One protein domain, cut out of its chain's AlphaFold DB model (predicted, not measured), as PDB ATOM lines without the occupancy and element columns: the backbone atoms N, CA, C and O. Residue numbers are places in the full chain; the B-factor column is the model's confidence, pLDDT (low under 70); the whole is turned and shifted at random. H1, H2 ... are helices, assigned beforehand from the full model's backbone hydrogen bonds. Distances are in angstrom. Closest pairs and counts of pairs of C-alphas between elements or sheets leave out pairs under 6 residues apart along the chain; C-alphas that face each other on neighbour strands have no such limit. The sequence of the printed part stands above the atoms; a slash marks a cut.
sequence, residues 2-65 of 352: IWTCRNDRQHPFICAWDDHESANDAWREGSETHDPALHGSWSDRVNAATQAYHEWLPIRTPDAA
ATOM      1  N   ILE A   2     -21.736 -13.287  -5.114       30.70
ATOM      2  CA  ILE A   2     -20.460 -14.019  -5.118       30.70
ATOM      3  C   ILE A   2     -19.894 -14.038  -3.692       30.70
ATOM      4  O   ILE A   2     -19.555 -12.986  -3.152       30.70
ATOM      5  N   TRP A   3     -19.815 -15.222  -3.086       40.06
ATOM      6  CA  TRP A   3     -18.965 -15.446  -1.925       40.06
ATOM      7  C   TRP A   3     -17.525 -15.485  -2.434       40.06
ATOM      8  O   TRP A   3     -17.133 -16.395  -3.151       40.06
ATOM      9  N   THR A   4     -16.753 -14.450  -2.128       47.19
ATOM     10  CA  THR A   4     -15.293 -14.553  -2.112       47.19
ATOM     11  C   THR A   4     -14.870 -14.341  -0.676       47.19
ATOM     12  O   THR A   4     -14.554 -13.214  -0.276       47.19
ATOM     13  N   CYS A   5     -14.895 -15.406   0.122       64.31
ATOM     14  CA  CYS A   5     -14.184 -15.379   1.389       64.31
ATOM     15  C   CYS A   5     -12.685 -15.224   1.087       64.31
ATOM     16  O   CYS A   5     -12.200 -15.555   0.001       64.31
ATOM     17  N   ARG A   6     -11.922 -14.637   2.016       72.44
ATOM     18  CA  ARG A   6     -10.475 -14.424   1.823       72.44
ATOM     19  C   ARG A   6      -9.752 -15.723   1.462       72.44
ATOM     20  O   ARG A   6      -8.851 -15.672   0.633       72.44
ATOM     21  N   ASN A   7     -10.206 -16.852   2.002       77.88
ATOM     22  CA  ASN A   7      -9.628 -18.157   1.710       77.88
ATOM     23  C   ASN A   7      -9.809 -18.557   0.239       77.88
ATOM     24  O   ASN A   7      -8.818 -18.936  -0.373       77.88
ATOM     25  N   ASP A   8     -10.989 -18.372  -0.363       79.88
ATOM     26  CA  ASP A   8     -11.240 -18.714  -1.780       79.88
ATOM     27  C   ASP A   8     -10.336 -17.932  -2.743       79.88
ATOM     28  O   ASP A   8      -9.987 -18.401  -3.824       79.88
ATOM     29  N   ARG A   9      -9.946 -16.711  -2.351       81.62
ATOM     30  CA  ARG A   9      -8.981 -15.888  -3.099       81.62
ATOM     31  C   ARG A   9      -7.531 -16.264  -2.803       81.62
ATOM     32  O   ARG A   9      -6.662 -15.976  -3.622       81.62
ATOM     33  N   GLN A  10      -7.268 -16.842  -1.633       86.88
ATOM     34  CA  GLN A  10      -5.930 -17.196  -1.173       86.88
ATOM     35  C   GLN A  10      -5.469 -18.557  -1.696       86.88
ATOM     36  O   GLN A  10      -4.285 -18.740  -1.983       86.88
ATOM     37  N   HIS A  11      -6.387 -19.516  -1.788       88.19
ATOM     38  CA  HIS A  11      -6.067 -20.916  -2.018       88.19
ATOM     39  C   HIS A  11      -6.991 -21.538  -3.069       88.19
ATOM     40  O   HIS A  11      -8.155 -21.154  -3.166       88.19
ATOM     41  N   PRO A  12      -6.508 -22.521  -3.848       90.69
ATOM     42  CA  PRO A  12      -7.386 -23.378  -4.630       90.69
ATOM     43  C   PRO A  12      -8.178 -24.310  -3.702       90.69
ATOM     44  O   PRO A  12      -7.625 -24.865  -2.755       90.69
ATOM     45  N   PHE A  13      -9.456 -24.520  -4.013       92.12
ATOM     46  CA  PHE A  13     -10.338 -25.403  -3.252       92.12
ATOM     47  C   PHE A  13     -10.630 -26.682  -4.034       92.12
ATOM     48  O   PHE A  13     -10.971 -26.643  -5.218       92.12
ATOM     49  N   ILE A  14     -10.521 -27.822  -3.354       94.88
ATOM     50  CA  ILE A  14     -10.944 -29.128  -3.857       94.88
ATOM     51  C   ILE A  14     -12.117 -29.582  -2.987       94.88
ATOM     52  O   ILE A  14     -11.926 -30.179  -1.934       94.88
ATOM     53  N   CYS A  15     -13.335 -29.255  -3.418       94.00
ATOM     54  CA  CYS A  15     -14.542 -29.532  -2.641       94.00
ATOM     55  C   CYS A  15     -15.139 -30.912  -2.961       94.00
ATOM     56  O   CYS A  15     -15.078 -31.384  -4.102       94.00
ATOM     57  N   ALA A  16     -15.771 -31.506  -1.955       94.06
ATOM     58  CA  ALA A  16     -16.771 -32.562  -2.077       94.06
ATOM     59  C   ALA A  16     -17.965 -32.167  -1.195       94.06
ATOM     60  O   ALA A  16     -17.780 -31.411  -0.243       94.06
ATOM     61  N   TRP A  17     -19.177 -32.581  -1.556       96.19
ATOM     62  CA  TRP A  17     -20.344 -32.376  -0.697       96.19
ATOM     63  C   TRP A  17     -20.417 -33.445   0.379       96.19
ATOM     64  O   TRP A  17     -19.784 -34.498   0.260       96.19
ATOM     65  N   ASP A  18     -21.265 -33.179   1.354       97.19
ATOM     66  CA  ASP A  18     -21.845 -34.144   2.255       97.19
ATOM     67  C   ASP A  18     -23.370 -34.257   2.018       97.19
ATOM     68  O   ASP A  18     -23.881 -33.993   0.926       97.19
ATOM     69  N   ASP A  19     -24.118 -34.728   3.004       96.25
ATOM     70  CA  ASP A  19     -25.566 -34.863   2.968       96.25
ATOM     71  C   ASP A  19     -26.280 -33.501   2.961       96.25
ATOM     72  O   ASP A  19     -27.234 -33.320   2.200       96.25
ATOM     73  N   HIS A  20     -25.800 -32.520   3.733       97.25
ATOM     74  CA  HIS A  20     -26.428 -31.206   3.914       97.25
ATOM     75  C   HIS A  20     -26.481 -30.321   2.659       97.25
ATOM     76  O   HIS A  20     -27.311 -29.410   2.600       97.25
ATOM     77  N   GLU A  21     -25.706 -30.616   1.615       97.12
ATOM     78  CA  GLU A  21     -25.897 -30.020   0.286       97.12
ATOM     79  C   GLU A  21     -27.208 -30.471  -0.381       97.12
ATOM     80  O   GLU A  21     -27.656 -29.846  -1.342       97.12
ATOM     81  N   SER A  22     -27.851 -31.527   0.128       96.94
ATOM     82  CA  SER A  22     -29.131 -32.050  -0.355       96.94
ATOM     83  C   SER A  22     -30.185 -32.180   0.755       96.94
ATOM     84  O   SER A  22     -31.219 -31.502   0.705       96.94
ATOM     85  N   ALA A  23     -29.969 -33.052   1.743       97.25
ATOM     86  CA  ALA A  23     -30.851 -33.350   2.868       97.25
ATOM     87  C   ALA A  23     -30.132 -34.197   3.937       97.25
ATOM     88  O   ALA A  23     -29.340 -35.058   3.575       97.25
ATOM     89  N   ASN A  24     -30.497 -34.028   5.216       95.62
ATOM     90  CA  ASN A  24     -29.889 -34.759   6.340       95.62
ATOM     91  C   ASN A  24     -29.899 -36.279   6.120       95.62
ATOM     92  O   ASN A  24     -30.949 -36.842   5.774       95.62
ATOM     93  N   ASP A  25     -28.750 -36.898   6.355       93.69
ATOM     94  CA  ASP A  25     -28.438 -38.312   6.209       93.69
ATOM     95  C   ASP A  25     -28.884 -38.905   4.858       93.69
ATOM     96  O   ASP A  25     -29.549 -39.947   4.787       93.69
ATOM     97  N   ALA A  26     -28.559 -38.222   3.758       96.88
ATOM     98  CA  ALA A  26     -28.892 -38.671   2.410       96.88
ATOM     99  C   ALA A  26     -28.152 -39.953   1.981       96.88
ATOM    100  O   ALA A  26     -26.973 -40.174   2.273       96.88
ATOM    101  N   TRP A  27     -28.857 -40.781   1.214       96.88
ATOM    102  CA  TRP A  27     -28.335 -41.901   0.435       96.88
ATOM    103  C   TRP A  27     -28.837 -41.792  -1.015       96.88
ATOM    104  O   TRP A  27     -29.604 -40.889  -1.359       96.88
ATOM    105  N   ARG A  28     -28.457 -42.737  -1.884       96.69
ATOM    106  CA  ARG A  28     -28.774 -42.715  -3.326       96.69
ATOM    107  C   ARG A  28     -30.254 -42.455  -3.650       96.69
ATOM    108  O   ARG A  28     -30.574 -41.786  -4.630       96.69
ATOM    109  N   GLU A  29     -31.163 -42.984  -2.836       96.50
ATOM    110  CA  GLU A  29     -32.604 -43.057  -3.122       96.50
ATOM    111  C   GLU A  29     -33.476 -42.270  -2.129       96.50
ATOM    112  O   GLU A  29     -34.699 -42.286  -2.257       96.50
ATOM    113  N   GLY A  30     -32.886 -41.579  -1.151       96.56
ATOM    114  CA  GLY A  30     -33.647 -40.809  -0.173       96.56
ATOM    115  C   GLY A  30     -32.780 -40.159   0.896       96.56
ATOM    116  O   GLY A  30     -31.558 -40.121   0.797       96.56
ATOM    117  N   SER A  31     -33.427 -39.652   1.938       96.44
ATOM    118  CA  SER A  31     -32.759 -39.128   3.127       96.44
ATOM    119  C   SER A  31     -33.658 -39.286   4.351       96.44
ATOM    120  O   SER A  31     -34.848 -39.585   4.218       96.44
ATOM    121  N   GLU A  32     -33.116 -39.070   5.548       92.62
ATOM    122  CA  GLU A  32     -33.904 -39.126   6.786       92.62
ATOM    123  C   GLU A  32     -34.984 -38.036   6.846       92.62
ATOM    124  O   GLU A  32     -36.075 -38.251   7.366       92.62
ATOM    125  N   THR A  33     -34.685 -36.863   6.292       93.44
ATOM    126  CA  THR A  33     -35.518 -35.655   6.419       93.44
ATOM    127  C   THR A  33     -36.283 -35.294   5.143       93.44
ATOM    128  O   THR A  33     -36.867 -34.210   5.042       93.44
ATOM    129  N   HIS A  34     -36.307 -36.177   4.141       95.88
ATOM    130  CA  HIS A  34     -37.029 -35.935   2.898       95.88
ATOM    131  C   HIS A  34     -38.482 -36.428   2.963       95.88
ATOM    132  O   HIS A  34     -38.760 -37.620   2.887       95.88
ATOM    133  N   ASP A  35     -39.418 -35.483   3.017       96.12
ATOM    134  CA  ASP A  35     -40.843 -35.716   2.760       96.12
ATOM    135  C   ASP A  35     -41.232 -35.332   1.311       96.12
ATOM    136  O   ASP A  35     -41.161 -34.143   0.975       96.12
ATOM    137  N   PRO A  36     -41.680 -36.280   0.460       96.50
ATOM    138  CA  PRO A  36     -42.115 -35.982  -0.903       96.50
ATOM    139  C   PRO A  36     -43.315 -35.031  -1.010       96.50
ATOM    140  O   PRO A  36     -43.443 -34.311  -2.001       96.50
ATOM    141  N   ALA A  37     -44.196 -35.002  -0.005       96.62
ATOM    142  CA  ALA A  37     -45.354 -34.110   0.010       96.62
ATOM    143  C   ALA A  37     -44.953 -32.644   0.243       96.62
ATOM    144  O   ALA A  37     -45.643 -31.738  -0.223       96.62
ATOM    145  N   LEU A  38     -43.836 -32.410   0.943       96.31
ATOM    146  CA  LEU A  38     -43.327 -31.073   1.258       96.31
ATOM    147  C   LEU A  38     -42.228 -30.609   0.297       96.31
ATOM    148  O   LEU A  38     -42.135 -29.420   0.000       96.31
ATOM    149  N   HIS A  39     -41.387 -31.530  -0.176       96.06
ATOM    150  CA  HIS A  39     -40.159 -31.205  -0.905       96.06
ATOM    151  C   HIS A  39     -40.189 -31.580  -2.393       96.06
ATOM    152  O   HIS A  39     -39.207 -31.323  -3.088       96.06
ATOM    153  N   GLY A  40     -41.276 -32.183  -2.888       97.00
ATOM    154  CA  GLY A  40     -41.327 -32.748  -4.239       97.00
ATOM    155  C   GLY A  40     -40.596 -34.088  -4.334       97.00
ATOM    156  O   GLY A  40     -40.261 -34.693  -3.320       97.00
ATOM    157  N   SER A  41     -40.357 -34.587  -5.550       98.06
ATOM    158  CA  SER A  41     -39.685 -35.880  -5.706       98.06
ATOM    159  C   SER A  41     -38.224 -35.820  -5.236       98.06
ATOM    160  O   SER A  41     -37.554 -34.792  -5.372       98.06
ATOM    161  N   TRP A  42     -37.698 -36.939  -4.726       97.88
ATOM    162  CA  TRP A  42     -36.285 -37.032  -4.340       97.88
ATOM    163  C   TRP A  42     -35.351 -36.688  -5.506       97.88
ATOM    164  O   TRP A  42     -34.383 -35.949  -5.334       97.88
ATOM    165  N   SER A  43     -35.689 -37.157  -6.712       97.44
ATOM    166  CA  SER A  43     -34.917 -36.864  -7.918       97.44
ATOM    167  C   SER A  43     -34.869 -35.368  -8.221       97.44
ATOM    168  O   SER A  43     -33.799 -34.870  -8.555       97.44
ATOM    169  N   ASP A  44     -35.984 -34.642  -8.098       97.56
ATOM    170  CA  ASP A  44     -36.001 -33.196  -8.358       97.56
ATOM    171  C   ASP A  44     -35.137 -32.448  -7.342       97.56
ATOM    172  O   ASP A  44     -34.370 -31.558  -7.714       97.56
ATOM    173  N   ARG A  45     -35.202 -32.850  -6.066       97.81
ATOM    174  CA  ARG A  45     -34.376 -32.269  -5.001       97.81
ATOM    175  C   ARG A  45     -32.885 -32.503  -5.249       97.81
ATOM    176  O   ARG A  45     -32.112 -31.554  -5.163       97.81
ATOM    177  N   VAL A  46     -32.483 -33.730  -5.588       97.88
ATOM    178  CA  VAL A  46     -31.082 -34.067  -5.899       97.88
ATOM    179  C   VAL A  46     -30.599 -33.353  -7.160       97.88
ATOM    180  O   VAL A  46     -29.485 -32.832  -7.174       97.88
ATOM    181  N   ASN A  47     -31.427 -33.269  -8.202       97.19
ATOM    182  CA  ASN A  47     -31.081 -32.549  -9.429       97.19
ATOM    183  C   ASN A  47     -30.861 -31.056  -9.151       97.19
ATOM    184  O   ASN A  47     -29.857 -30.499  -9.581       97.19
ATOM    185  N   ALA A  48     -31.745 -30.423  -8.373       97.75
ATOM    186  CA  ALA A  48     -31.595 -29.023  -7.986       97.75
ATOM    187  C   ALA A  48     -30.356 -28.791  -7.099       97.75
ATOM    188  O   ALA A  48     -29.606 -27.842  -7.329       97.75
ATOM    189  N   ALA A  49     -30.119 -29.665  -6.115       97.88
ATOM    190  CA  ALA A  49     -28.966 -29.597  -5.218       97.88
ATOM    191  C   ALA A  49     -27.636 -29.739  -5.973       97.88
ATOM    192  O   ALA A  49     -26.746 -28.899  -5.845       97.88
ATOM    193  N   THR A  50     -27.512 -30.773  -6.808       97.25
ATOM    194  CA  THR A  50     -26.294 -31.013  -7.594       97.25
ATOM    195  C   THR A  50     -26.070 -29.915  -8.629       97.25
ATOM    196  O   THR A  50     -24.944 -29.443  -8.762       97.25
ATOM    197  N   GLN A  51     -27.118 -29.429  -9.303       96.19
ATOM    198  CA  GLN A  51     -27.006 -28.275 -10.195       96.19
ATOM    199  C   GLN A  51     -26.458 -27.050  -9.451       96.19
ATOM    200  O   GLN A  51     -25.446 -26.492  -9.871       96.19
ATOM    201  N   ALA A  52     -27.066 -26.675  -8.322       96.94
ATOM    202  CA  ALA A  52     -26.602 -25.543  -7.527       96.94
ATOM    203  C   ALA A  52     -25.140 -25.725  -7.082       96.94
ATOM    204  O   ALA A  52     -24.341 -24.798  -7.191       96.94
ATOM    205  N   TYR A  53     -24.751 -26.925  -6.652       95.81
ATOM    206  CA  TYR A  53     -23.375 -27.218  -6.254       95.81
ATOM    207  C   TYR A  53     -22.363 -26.958  -7.384       95.81
ATOM    208  O   TYR A  53     -21.354 -26.283  -7.166       95.81
ATOM    209  N   HIS A  54     -22.636 -27.438  -8.604       94.50
ATOM    210  CA  HIS A  54     -21.758 -27.225  -9.768       94.50
ATOM    211  C   HIS A  54     -21.813 -25.790 -10.319       94.50
ATOM    212  O   HIS A  54     -20.837 -25.334 -10.908       94.50
ATOM    213  N   GLU A  55     -22.916 -25.064 -10.130       94.12
ATOM    214  CA  GLU A  55     -23.034 -23.652 -10.524       94.12
ATOM    215  C   GLU A  55     -22.279 -22.707  -9.581       94.12
ATOM    216  O   GLU A  55     -21.753 -21.681 -10.020       94.12
ATOM    217  N   TRP A  56     -22.235 -23.031  -8.285       91.94
ATOM    218  CA  TRP A  56     -21.682 -22.148  -7.256       91.94
ATOM    219  C   TRP A  56     -20.226 -22.430  -6.900       91.94
ATOM    220  O   TRP A  56     -19.529 -21.511  -6.464       91.94
ATOM    221  N   LEU A  57     -19.748 -23.663  -7.077       91.38
ATOM    222  CA  LEU A  57     -18.374 -24.032  -6.745       91.38
ATOM    223  C   LEU A  57     -17.484 -24.133  -7.990       91.38
ATOM    224  O   LEU A  57     -17.940 -24.561  -9.050       91.38
ATOM    225  N   PRO A  58     -16.181 -23.806  -7.877       87.88
ATOM    226  CA  PRO A  58     -15.233 -23.868  -8.989       87.88
ATOM    227  C   PRO A  58     -14.803 -25.316  -9.289       87.88
ATOM    228  O   PRO A  58     -13.643 -25.702  -9.141       87.88
ATOM    229  N   ILE A  59     -15.750 -26.151  -9.709       87.44
ATOM    230  CA  ILE A  59     -15.576 -27.588  -9.904       87.44
ATOM    231  C   ILE A  59     -15.563 -27.896 -11.396       87.44
ATOM    232  O   ILE A  59     -16.475 -27.558 -12.140       87.44
ATOM    233  N   ARG A  60     -14.525 -28.609 -11.846       89.00
ATOM    234  CA  ARG A  60     -14.584 -29.293 -13.141       89.00
ATOM    235  C   ARG A  60     -15.462 -30.529 -12.988       89.00
ATOM    236  O   ARG A  60     -15.053 -31.462 -12.292       89.00
ATOM    237  N   THR A  61     -16.636 -30.506 -13.609       91.31
ATOM    238  CA  THR A  61     -17.608 -31.606 -13.622       91.31
ATOM    239  C   THR A  61     -17.006 -32.838 -14.315       91.31
ATOM    240  O   THR A  61     -16.711 -32.760 -15.510       91.31
ATOM    241  N   PRO A  62     -16.777 -33.957 -13.598       89.19
ATOM    242  CA  PRO A  62     -16.160 -35.154 -14.180       89.19
ATOM    243  C   PRO A  62     -17.034 -35.830 -15.232       89.19
ATOM    244  O   PRO A  62     -16.520 -36.318 -16.236       89.19
ATOM    245  N   ASP A  63     -18.342 -35.846 -14.987       92.00
ATOM    246  CA  ASP A  63     -19.342 -36.446 -15.855       92.00
ATOM    247  C   ASP A  63     -20.531 -35.492 -15.983       92.00
ATOM    248  O   ASP A  63     -21.293 -35.282 -15.043       92.00
ATOM    249  N   ALA A  64     -20.664 -34.861 -17.147       90.62
ATOM    250  CA  ALA A  64     -21.760 -33.933 -17.405       90.62
ATOM    251  C   ALA A  64     -23.115 -34.644 -17.590       90.62
ATOM    252  O   ALA A  64     -24.144 -33.973 -17.581       90.62
ATOM    253  N   ALA A  65     -23.127 -35.971 -17.780       93.75
ATOM    254  CA  ALA A  65     -24.357 -36.750 -17.901       93.75
ATOM    255  C   ALA A  65     -24.935 -37.154 -16.536       93.75
ATOM    256  O   ALA A  65     -26.143 -37.362 -16.432       93.75
TER     257      ALA A  65
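This is residues 2 to 65 of the 352 residues of the protein "PhoD-like phosphatase" of Sinimarinibacterium flocculans (UniProt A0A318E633). With little regular structure, this is a long loop, residues 11 to 35, running from the short helix H1 at one end to the short H2 at the other, where the chain turns back into one longer helix, H3. The 64 printed residues hold three named helices, H1, H2 and H3 in chain order, with 24 residues, and no named strand: all helix. The whole is loose, radius of gyration of the C-alphas 13.9 A, and elongated, 42 by 25 by 19 A.

H1, residues 6 to 10, is apart from H2, residues 36 to 39, and from H3, residues 42 to 56. H2 and H3 are close but not clearly touching; their closest C-alphas, of Pro 36 and Trp 42, are 6.8 A apart. In H1 and H3 every O i to N i+4 pair is within hydrogen-bond range; H2 is too short for one.

H1 begins at C-alpha 6 (-10.475, -14.424, 1.823). H3 measures 21.1 A and ends at C-alpha 56 (-21.682, -22.148, -7.256). H1 measures 6.1 A, H2 5.2 A.

The C-alphas farthest apart, of Gln 10 and Ala 37, are 42.9 A apart. The printed part has no cut. The link H1 to H2 is long, H2 to H3 tight. Residues 2 to 5 are under pLDDT 70.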